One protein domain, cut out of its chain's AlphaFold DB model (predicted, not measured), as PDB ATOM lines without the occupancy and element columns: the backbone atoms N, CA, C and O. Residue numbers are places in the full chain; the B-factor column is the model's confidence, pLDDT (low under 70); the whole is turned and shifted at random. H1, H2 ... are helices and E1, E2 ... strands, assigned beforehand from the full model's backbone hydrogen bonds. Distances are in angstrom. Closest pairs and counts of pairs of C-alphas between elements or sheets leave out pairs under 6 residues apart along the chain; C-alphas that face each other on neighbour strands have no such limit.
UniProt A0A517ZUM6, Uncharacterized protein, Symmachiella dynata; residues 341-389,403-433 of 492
ATOM      1  N   GLY A 341     135.175 111.728 104.582       93.62
ATOM      2  CA  GLY A 341     135.153 112.862 105.488       93.62
ATOM      3  C   GLY A 341     133.762 113.354 105.847       93.62
ATOM      4  O   GLY A 341     132.735 112.928 105.322       93.62
ATOM      5  N   ILE A 342     133.750 114.287 106.786       95.88
ATOM      6  CA  ILE A 342     132.552 114.933 107.300       95.88
ATOM      7  C   ILE A 342     132.720 116.425 107.087       95.88
ATOM      8  O   ILE A 342     133.723 117.008 107.494       95.88
ATOM      9  N   VAL A 343     131.734 117.042 106.442       94.81
ATOM     10  CA  VAL A 343     131.722 118.481 106.183       94.81
ATOM     11  C   VAL A 343     130.461 119.077 106.783       94.81
ATOM     12  O   VAL A 343     129.349 118.795 106.336       94.81
ATOM     13  N   GLN A 344     130.632 119.947 107.770       93.31
ATOM     14  CA  GLN A 344     129.562 120.751 108.339       93.31
ATOM     15  C   GLN A 344     129.622 122.156 107.741       93.31
ATOM     16  O   GLN A 344     130.499 122.966 108.044       93.31
ATOM     17  N   GLN A 345     128.671 122.458 106.866       92.50
ATOM     18  CA  GLN A 345     128.488 123.791 106.319       92.50
ATOM     19  C   GLN A 345     127.515 124.552 107.219       92.50
ATOM     20  O   GLN A 345     126.318 124.279 107.214       92.50
ATOM     21  N   GLY A 346     128.025 125.495 108.009       84.88
ATOM     22  CA  GLY A 346     127.221 126.450 108.764       84.88
ATOM     23  C   GLY A 346     126.804 127.658 107.915       84.88
ATOM     24  O   GLY A 346     127.051 127.732 106.712       84.88
ATOM     25  N   CYS A 347     126.183 128.656 108.551       77.75
ATOM     26  CA  CYS A 347     125.785 129.888 107.855       77.75
ATOM     27  C   CYS A 347     126.984 130.787 107.500       77.75
ATOM     28  O   CYS A 347     126.949 131.488 106.488       77.75
ATOM     29  N   ILE A 348     128.009 130.809 108.359       76.75
ATOM     30  CA  ILE A 348     129.147 131.746 108.283       76.75
ATOM     31  C   ILE A 348     130.470 131.013 108.011       76.75
ATOM     32  O   ILE A 348     131.429 131.627 107.554       76.75
ATOM     33  N   GLY A 349     130.537 129.710 108.279       81.12
ATOM     34  CA  GLY A 349     131.756 128.922 108.145       81.12
ATOM     35  C   GLY A 349     131.474 127.521 107.628       81.12
ATOM     36  O   GLY A 349     130.350 127.028 107.711       81.12
ATOM     37  N   ARG A 350     132.518 126.900 107.092       88.44
ATOM     38  CA  ARG A 350     132.549 125.496 106.702       88.44
ATOM     39  C   ARG A 350     133.622 124.831 107.553       88.44
ATOM     40  O   ARG A 350     134.753 125.303 107.572       88.44
ATOM     41  N   GLU A 351     133.247 123.778 108.255       89.31
ATOM     42  CA  GLU A 351     134.164 122.914 108.987       89.31
ATOM     43  C   GLU A 351     134.211 121.574 108.257       89.31
ATOM     44  O   GLU A 351     133.183 121.060 107.813       89.31
ATOM     45  N   SER A 352     135.405 121.027 108.077       93.12
ATOM     46  CA  SER A 352     135.605 119.723 107.458       93.12
ATOM     47  C   SER A 352     136.647 118.935 108.235       93.12
ATOM     48  O   SER A 352     137.609 119.489 108.764       93.12
ATOM     49  N   ILE A 353     136.435 117.629 108.319       94.75
ATOM     50  CA  ILE A 353     137.372 116.683 108.914       94.75
ATOM     51  C   ILE A 353     137.424 115.455 108.009       94.75
ATOM     52  O   ILE A 353     136.380 114.924 107.619       94.75
ATOM     53  N   ARG A 354     138.624 115.026 107.613       94.88
ATOM     54  CA  ARG A 354     138.783 113.784 106.844       94.88
ATOM     55  C   ARG A 354     138.567 112.604 107.781       94.88
ATOM     56  O   ARG A 354     138.895 112.702 108.960       94.88
ATOM     57  N   SER A 355     138.028 111.503 107.265       94.50
ATOM     58  CA  SER A 355     137.804 110.268 108.031       94.50
ATOM     59  C   SER A 355     139.073 109.802 108.739       94.50
ATOM     60  O   SER A 355     139.029 109.434 109.909       94.50
ATOM     61  N   ASP A 356     140.197 109.898 108.033       96.06
ATOM     62  CA  ASP A 356     141.497 109.385 108.464       96.06
ATOM     63  C   ASP A 356     142.124 110.257 109.565       96.06
ATOM     64  O   ASP A 356     142.937 109.780 110.352       96.06
ATOM     65  N   ASP A 357     141.698 111.523 109.665       96.00
ATOM     66  CA  ASP A 357     142.146 112.462 110.697       96.00
ATOM     67  C   ASP A 357     141.345 112.326 112.000       96.00
ATOM     68  O   ASP A 357     141.699 112.951 113.008       96.00
ATOM     69  N   VAL A 358     140.245 111.560 112.000       97.38
ATOM     70  CA  VAL A 358     139.386 111.390 113.175       97.38
ATOM     71  C   VAL A 358     140.070 110.476 114.181       97.38
ATOM     72  O   VAL A 358     140.236 109.279 113.972       97.38
ATOM     73  N   SER A 359     140.415 111.050 115.330       96.88
ATOM     74  CA  SER A 359     141.045 110.323 116.436       96.88
ATOM     75  C   SER A 359     140.034 109.845 117.476       96.88
ATOM     76  O   SER A 359     140.304 108.895 118.208       96.88
ATOM     77  N   ARG A 360     138.873 110.508 117.577       97.25
ATOM     78  CA  ARG A 360     137.888 110.241 118.627       97.25
ATOM     79  C   ARG A 360     136.482 110.635 118.198       97.25
ATOM     80  O   ARG A 360     136.259 111.753 117.740       97.25
ATOM     81  N   VAL A 361     135.515 109.757 118.445       97.44
ATOM     82  CA  VAL A 361     134.085 110.018 118.243       97.44
ATOM     83  C   VAL A 361     133.369 109.845 119.573       97.44
ATOM     84  O   VAL A 361     133.280 108.742 120.102       97.44
ATOM     85  N   GLN A 362     132.848 110.927 120.137       96.06
ATOM     86  CA  GLN A 362     132.198 110.904 121.438       96.06
ATOM     87  C   GLN A 362     130.696 111.156 121.313       96.06
ATOM     88  O   GLN A 362     130.243 112.250 120.962       96.06
ATOM     89  N   TRP A 363     129.916 110.139 121.669       95.50
ATOM     90  CA  TRP A 363     128.460 110.192 121.658       95.50
ATOM     91  C   TRP A 363     127.937 110.933 122.897       95.50
ATOM     92  O   TRP A 363     128.281 110.606 124.036       95.50
ATOM     93  N   GLY A 364     127.119 111.964 122.686       89.56
ATOM     94  CA  GLY A 364     126.666 112.890 123.718       89.56
ATOM     95  C   GLY A 364     125.787 112.237 124.782       89.56
ATOM     96  O   GLY A 364     124.714 111.706 124.519       89.56
ATOM     97  N   VAL A 365     126.209 112.348 126.040       77.88
ATOM     98  CA  VAL A 365     125.570 111.690 127.192       77.88
ATOM     99  C   VAL A 365     124.575 112.627 127.903       77.88
ATOM    100  O   VAL A 365     124.271 112.451 129.082       77.88
ATOM    101  N   ARG A 366     124.016 113.650 127.243       71.88
ATOM    102  CA  ARG A 366     123.058 114.606 127.855       71.88
ATOM    103  C   ARG A 366     121.846 114.876 126.960       71.88
ATOM    104  O   ARG A 366     121.664 114.206 125.961       71.88
ATOM    105  N   ALA A 367     120.975 115.794 127.388       58.12
ATOM    106  CA  ALA A 367     119.625 116.018 126.859       58.12
ATOM    107  C   ALA A 367     119.525 116.393 125.366       58.12
ATOM    108  O   ALA A 367     118.411 116.427 124.859       58.12
ATOM    109  N   ALA A 368     120.642 116.682 124.696       68.12
ATOM    110  CA  ALA A 368     120.694 116.915 123.256       68.12
ATOM    111  C   ALA A 368     121.486 115.784 122.586       68.12
ATOM    112  O   ALA A 368     122.533 115.385 123.117       68.12
ATOM    113  N   ARG A 369     121.009 115.291 121.437       82.94
ATOM    114  CA  ARG A 369     121.662 114.258 120.613       82.94
ATOM    115  C   ARG A 369     122.898 114.809 119.901       82.94
ATOM    116  O   ARG A 369     122.947 114.926 118.682       82.94
ATOM    117  N   ASN A 370     123.901 115.196 120.670       92.06
ATOM    118  CA  ASN A 370     125.145 115.706 120.116       92.06
ATOM    119  C   ASN A 370     126.114 114.556 119.842       92.06
ATOM    120  O   ASN A 370     126.278 113.676 120.685       92.06
ATOM    121  N   VAL A 371     126.803 114.604 118.710       94.81
ATOM    122  CA  VAL A 371     127.951 113.755 118.390       94.81
ATOM    123  C   VAL A 371     129.154 114.667 118.206       94.81
ATOM    124  O   VAL A 371     129.098 115.619 117.430       94.81
ATOM    125  N   PHE A 372     130.217 114.408 118.958       95.44
ATOM    126  CA  PHE A 372     131.452 115.185 118.901       95.44
ATOM    127  C   PHE A 372     132.502 114.357 118.173       95.44
ATOM    128  O   PHE A 372     132.820 113.250 118.605       95.44
ATOM    129  N   ILE A 373     133.023 114.875 117.070       96.00
ATOM    130  CA  ILE A 373     134.008 114.195 116.231       96.00
ATOM    131  C   ILE A 373     135.287 115.011 116.307       96.00
ATOM    132  O   ILE A 373     135.363 116.112 115.770       96.00
ATOM    133  N   SER A 374     136.273 114.503 117.041       95.31
ATOM    134  CA  SER A 374     137.569 115.151 117.222       95.31
ATOM    135  C   SER A 374     138.617 114.498 116.329       95.31
ATOM    136  O   SER A 374     138.765 113.275 116.302       95.31
ATOM    137  N   GLY A 375     139.392 115.321 115.640       93.62
ATOM    138  CA  GLY A 375     140.529 114.901 114.836       93.62
ATOM    139  C   GLY A 375     141.754 115.764 115.077       93.62
ATOM    140  O   GLY A 375     141.782 116.595 115.985       93.62
ATOM    141  N   VAL A 376     142.775 115.557 114.253       90.62
ATOM    142  CA  VAL A 376     144.032 116.319 114.328       90.62
ATOM    143  C   VAL A 376     143.803 117.801 114.005       90.62
ATOM    144  O   VAL A 376     144.398 118.677 114.629       90.62
ATOM    145  N   THR A 377     142.907 118.084 113.058       86.69
ATOM    146  CA  THR A 377     142.639 119.431 112.534       86.69
ATOM    147  C   THR A 377     141.636 120.233 113.363       86.69
ATOM    148  O   THR A 377     141.613 121.461 113.271       86.69
ATOM    149  N   GLY A 378     140.818 119.581 114.194       90.12
ATOM    150  CA  GLY A 378     139.768 120.258 114.948       90.12
ATOM    151  C   GLY A 378     138.736 119.316 115.555       90.12
ATOM    152  O   GLY A 378     138.939 118.110 115.666       90.12
ATOM    153  N   GLU A 379     137.615 119.888 115.980       92.69
ATOM    154  CA  GLU A 379     136.487 119.163 116.558       92.69
ATOM    155  C   GLU A 379     135.193 119.662 115.915       92.69
ATOM    156  O   GLU A 379     134.903 120.854 115.981       92.69
ATOM    157  N   ILE A 380     134.423 118.748 115.324       93.06
ATOM    158  CA  ILE A 380     133.110 119.017 114.736       93.06
ATOM    159  C   ILE A 380     132.032 118.548 115.715       93.06
ATOM    160  O   ILE A 380     132.056 117.408 116.186       93.06
ATOM    161  N   GLN A 381     131.064 119.420 116.009       93.94
ATOM    162  CA  GLN A 381     129.906 119.083 116.834       93.94
ATOM    163  C   GLN A 381     128.643 118.982 115.975       93.94
ATOM    164  O   GLN A 381     128.088 119.983 115.516       93.94
ATOM    165  N   ILE A 382     128.114 117.768 115.862       94.25
ATOM    166  CA  ILE A 382     126.877 117.484 115.138       94.25
ATOM    167  C   ILE A 382     125.731 117.392 116.143       94.25
ATOM    168  O   ILE A 382     125.664 116.455 116.935       94.25
ATOM    169  N   ASN A 383     124.814 118.359 116.118       92.31
ATOM    170  CA  ASN A 383     123.573 118.292 116.887       92.31
ATOM    171  C   ASN A 383     122.487 117.586 116.065       92.31
ATOM    172  O   ASN A 383     121.841 118.203 115.217       92.31
ATOM    173  N   VAL A 384     122.291 116.296 116.325       93.31
ATOM    174  CA  VAL A 384     121.368 115.439 115.576       93.31
ATOM    175  C   VAL A 384     119.908 115.863 115.794       93.31
ATOM    176  O   VAL A 384     119.104 115.742 114.881       93.31
ATOM    177  N   ASP A 385     119.547 116.475 116.930       88.44
ATOM    178  CA  ASP A 385     118.166 116.941 117.164       88.44
ATOM    179  C   ASP A 385     117.714 118.048 116.191       88.44
ATOM    180  O   ASP A 385     116.522 118.339 116.102       88.44
ATOM    181  N   GLY A 386     118.653 118.670 115.468       85.56
ATOM    182  CA  GLY A 386     118.363 119.669 114.442       85.56
ATOM    183  C   GLY A 386     117.836 119.107 113.115       85.56
ATOM    184  O   GLY A 386     117.455 119.907 112.267       85.56
ATOM    185  N   TYR A 387     117.814 117.782 112.922       91.00
ATOM    186  CA  TYR A 387     117.435 117.113 111.664       91.00
ATOM    187  C   TYR A 387     116.074 116.409 111.766       91.00
ATOM    188  O   TYR A 387     115.527 116.273 112.863       91.00
ATOM    189  N   GLN A 388     115.502 115.950 110.649       87.62
ATOM    190  CA  GLN A 388     114.234 115.206 110.674       87.62
ATOM    191  C   GLN A 388     114.414 113.810 111.277       87.62
ATOM    192  O   GLN A 388     115.458 113.197 111.116       87.62
ATOM    193  N   GLN A 389     113.398 113.261 111.951       85.56
ATOM    194  CA  GLN A 389     113.548 112.022 112.735       85.56
ATOM    195  C   GLN A 389     114.119 110.824 111.948       85.56
ATOM    196  O   GLN A 389     114.882 110.053 112.519       85.56
ATOM    197  N   PHE A 403     133.038 104.760 111.483       96.94
ATOM    198  CA  PHE A 403     134.193 104.759 112.376       96.94
ATOM    199  C   PHE A 403     134.372 103.424 113.113       96.94
ATOM    200  O   PHE A 403     133.381 102.836 113.550       96.94
ATOM    201  N   PRO A 404     135.618 102.968 113.340       96.75
ATOM    202  CA  PRO A 404     135.894 101.782 114.146       96.75
ATOM    203  C   PRO A 404     135.308 101.896 115.561       96.75
ATOM    204  O   PRO A 404     135.186 102.990 116.119       96.75
ATOM    205  N   ALA A 405     134.925 100.769 116.166       96.88
ATOM    206  CA  ALA A 405     134.307 100.769 117.493       96.88
ATOM    207  C   ALA A 405     135.276 101.255 118.587       96.88
ATOM    208  O   ALA A 405     134.833 101.799 119.596       96.88
ATOM    209  N   GLU A 406     136.578 101.096 118.356       97.44
ATOM    210  CA  GLU A 406     137.674 101.436 119.259       97.44
ATOM    211  C   GLU A 406     137.776 102.944 119.514       97.44
ATOM    212  O   GLU A 406     138.108 103.357 120.623       97.44
ATOM    213  N   ILE A 407     137.450 103.775 118.516       97.12
ATOM    214  CA  ILE A 407     137.503 105.241 118.644       97.12
ATOM    215  C   ILE A 407     136.171 105.852 119.100       97.12
ATOM    216  O   ILE A 407     136.079 107.066 119.297       97.12
ATOM    217  N   GLN A 408     135.130 105.027 119.259       97.62
ATOM    218  CA  GLN A 408     133.785 105.464 119.617       97.62
ATOM    219  C   GLN A 408     133.521 105.358 121.121       97.62
ATOM    220  O   GLN A 408     133.356 104.281 121.688       97.62
ATOM    221  N   GLU A 409     133.353 106.504 121.770       96.31
ATOM    222  CA  GLU A 409     133.113 106.594 123.204       96.31
ATOM    223  C   GLU A 409     131.648 106.834 123.550       96.31
ATOM    224  O   GLU A 409     130.956 107.639 122.930       96.31
ATOM    225  N   ASN A 410     131.190 106.198 124.629       94.56
ATOM    226  CA  ASN A 410     129.830 106.314 125.167       94.56
ATOM    227  C   ASN A 410     128.708 105.813 124.243       94.56
ATOM    228  O   ASN A 410     127.538 106.002 124.581       94.56
ATOM    229  N   TRP A 411     129.028 105.114 123.146       95.69
ATOM    230  CA  TRP A 411     128.030 104.557 122.227       95.69
ATOM    231  C   TRP A 411     126.965 103.727 122.950       95.69
ATOM    232  O   TRP A 411     125.782 103.980 122.778       95.69
ATOM    233  N   LEU A 412     127.361 102.797 123.830       94.19
ATOM    234  CA  LEU A 412     126.416 101.940 124.560       94.19
ATOM    235  C   LEU A 412     125.434 102.751 125.424       94.19
ATOM    236  O   LEU A 412     124.251 102.435 125.517       94.19
ATOM    237  N   THR A 413     125.920 103.822 126.059       91.25
ATOM    238  CA  THR A 413     125.066 104.695 126.877       91.25
ATOM    239  C   THR A 413     124.139 105.532 125.998       91.25
ATOM    240  O   THR A 413     122.986 105.759 126.364       91.25
ATOM    241  N   TYR A 414     124.639 105.991 124.851       92.38
ATOM    242  CA  TYR A 414     123.865 106.723 123.859       92.38
ATOM    243  C   TYR A 414     122.760 105.844 123.258       92.38
ATOM    244  O   TYR A 414     121.593 106.218 123.324       92.38
ATOM    245  N   SER A 415     123.087 104.636 122.792       93.88
ATOM    246  CA  SER A 415     122.138 103.702 122.178       93.88
ATOM    247  C   SER A 415     121.052 103.244 123.154       93.88
ATOM    248  O   SER A 415     119.876 103.266 122.811       93.88
ATOM    249  N   GLN A 416     121.387 102.942 124.413       92.06
ATOM    250  CA  GLN A 416     120.384 102.613 125.437       92.06
ATOM    251  C   GLN A 416     119.416 103.766 125.732       92.06
ATOM    252  O   GLN A 416     118.283 103.550 126.164       92.06
ATOM    253  N   ARG A 417     119.861 105.016 125.582       87.25
ATOM    254  CA  ARG A 417     118.973 106.177 125.721       87.25
ATOM    255  C   ARG A 417     118.147 106.394 124.479       87.25
ATOM    256  O   ARG A 417     116.992 106.756 124.618       87.25
ATOM    257  N   GLU A 418     118.735 106.182 123.313       88.81
ATOM    258  CA  GLU A 418     118.050 106.248 122.034       88.81
ATOM    259  C   GLU A 418     116.900 105.236 122.003       88.81
ATOM    260  O   GLU A 418     115.769 105.622 121.732       88.81
ATOM    261  N   ILE A 419     117.153 103.991 122.426       89.62
ATOM    262  CA  ILE A 419     116.137 102.942 122.599       89.62
ATOM    263  C   ILE A 419     115.067 103.393 123.589       89.62
ATOM    264  O   ILE A 419     113.905 103.491 123.210       89.62
ATOM    265  N   ARG A 420     115.447 103.772 124.819       88.62
ATOM    266  CA  ARG A 420     114.475 104.257 125.814       88.62
ATOM    267  C   ARG A 420     113.671 105.435 125.293       88.62
ATOM    268  O   ARG A 420     112.484 105.526 125.559       88.62
ATOM    269  N   ARG A 421     114.283 106.364 124.567       85.69
ATOM    270  CA  ARG A 421     113.570 107.520 124.033       85.69
ATOM    271  C   ARG A 421     112.618 107.103 122.919       85.69
ATOM    272  O   ARG A 421     111.499 107.589 122.930       85.69
ATOM    273  N   LYS A 422     113.014 106.198 122.018       86.00
ATOM    274  CA  LYS A 422     112.117 105.615 121.009       86.00
ATOM    275  C   LYS A 422     110.960 104.866 121.665       86.00
ATOM    276  O   LYS A 422     109.833 105.054 121.234       86.00
ATOM    277  N   GLU A 423     111.198 104.118 122.740       87.94
ATOM    278  CA  GLU A 423     110.149 103.487 123.555       87.94
ATOM    279  C   GLU A 423     109.233 104.533 124.199       87.94
ATOM    280  O   GLU A 423     108.020 104.446 124.072       87.94
ATOM    281  N   TRP A 424     109.787 105.572 124.830       81.62
ATOM    282  CA  TRP A 424     109.020 106.682 125.405       81.62
ATOM    283  C   TRP A 424     108.219 107.448 124.344       81.62
ATOM    284  O   TRP A 424     107.093 107.859 124.604       81.62
ATOM    285  N   GLU A 425     108.778 107.662 123.155       82.06
ATOM    286  CA  GLU A 425     108.098 108.283 122.018       82.06
ATOM    287  C   GLU A 425     107.027 107.358 121.436       82.06
ATOM    288  O   GLU A 425     105.969 107.851 121.069       82.06
ATOM    289  N   ALA A 426     107.263 106.046 121.384       82.62
ATOM    290  CA  ALA A 426     106.294 105.045 120.946       82.62
ATOM    291  C   ALA A 426     105.128 104.921 121.937       82.62
ATOM    292  O   ALA A 426     103.977 104.922 121.517       82.62
ATOM    293  N   LEU A 427     105.411 104.934 123.242       80.94
ATOM    294  CA  LEU A 427     104.409 105.006 124.308       80.94
ATOM    295  C   LEU A 427     103.616 106.316 124.231       80.94
ATOM    296  O   LEU A 427     102.401 106.308 124.349       80.94
ATOM    297  N   ARG A 428     104.274 107.443 123.930       68.12
ATOM    298  CA  ARG A 428     103.584 108.712 123.622       68.12
ATOM    299  C   ARG A 428     102.838 108.718 122.287       68.12
ATOM    300  O   ARG A 428     102.064 109.643 122.048       68.12
ATOM    301  N   ARG A 429     103.139 107.771 121.393       61.88
ATOM    302  CA  ARG A 429     102.446 107.541 120.118       61.88
ATOM    303  C   ARG A 429     101.300 106.535 120.245       61.88
ATOM    304  O   ARG A 429     100.544 106.419 119.280       61.88
ATOM    305  N   GLU A 430     101.042 105.953 121.428       49.84
ATOM    306  CA  GLU A 430      99.631 105.789 121.814       49.84
ATOM    307  C   GLU A 430      98.942 107.149 121.589       49.84
ATOM    308  O   GLU A 430      99.628 108.172 121.604       49.84
ATOM    309  N   PRO A 431      97.632 107.243 121.313       52.31
ATOM    310  CA  PRO A 431      96.952 108.520 121.070       52.31
ATOM    311  C   PRO A 431      96.877 109.415 122.333       52.31
ATOM    312  O   PRO A 431      95.836 109.976 122.683       52.31
ATOM    313  N   GLU A 432      98.002 109.603 123.017       45.25
ATOM    314  CA  GLU A 432      98.328 110.547 124.060       45.25
ATOM    315  C   GLU A 432      98.325 111.961 123.466       45.25
ATOM    316  O   GLU A 432      99.348 112.605 123.267       45.25
ATOM    317  N   GLN A 433      97.117 112.431 123.138       50.28
ATOM    318  CA  GLN A 433      96.686 113.827 123.019       50.28
ATOM    319  C   GLN A 433      97.820 114.882 123.026       50.28
ATOM    320  O   GLN A 433      97.892 115.699 123.957       50.28
TER     321      GLN A 433
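This is residues 341 to 389 and 403 to 433 of the 492 residues of an uncharacterized protein of Symmachiella dynata (UniProt A0A517ZUM6). What does the model look like? A small antiparallel sheet, E3 E4 E5, has the hairpin E1 and E2 crossing over E5 near one end, while H1 reaches away from E3 as a long arm. The hairpin's tip, residues 345 to 350, and residues 419 to 433 stick out. What is the make-up? The 80 printed residues hold five named strands, then one named helix, a mixed class. How compact is it? It is loose and flat, with a radius of gyration of the C-alphas of 15.2 A and spans of 47 by 33 by 17 A.

Where is the sheet? E3 is residues 358 to 363, 13.9 A long; E4, 370 to 375, 16.3 A; E5, 379 to 383, 12.9 A. Where are the others? E1 is residues 341 to 345, 12.8 A, from C-alpha 341 at (135.153, 112.862, 105.488); E2 is 350 to 354, 13.3 A. H1, residues 411 to 427, spans 23.7 A to C-alpha 427 at (104.409, 105.006, 124.308).

What joins the sheet? E3 E4 E5 is a meander, each strand the antiparallel neighbour of the one before, with N 362 and O 372 at 2.8 A and N 371 and O 382 at 2.8 A. Where are the other parts? In the antiparallel hairpin E1 and E2, N 342 and O 353 are 2.8 A apart; the closest C-alphas of E2 and E5, Glu 351 and Ile 380, are 7.0 A apart. H1 only grazes the sheet with residues 411 to 415, and its O i to N i+4 pairs are within hydrogen-bond range throughout; its closest C-alphas with E3 are Trp 411 and Trp 363, 5.7 A.

Is anything missing? Residues 390 to 402 are not printed, and C-alphas 389 and 403 are 21.9 A apart. Where is confidence low? Residues 367 to 368 and 428 to 433 are under 70.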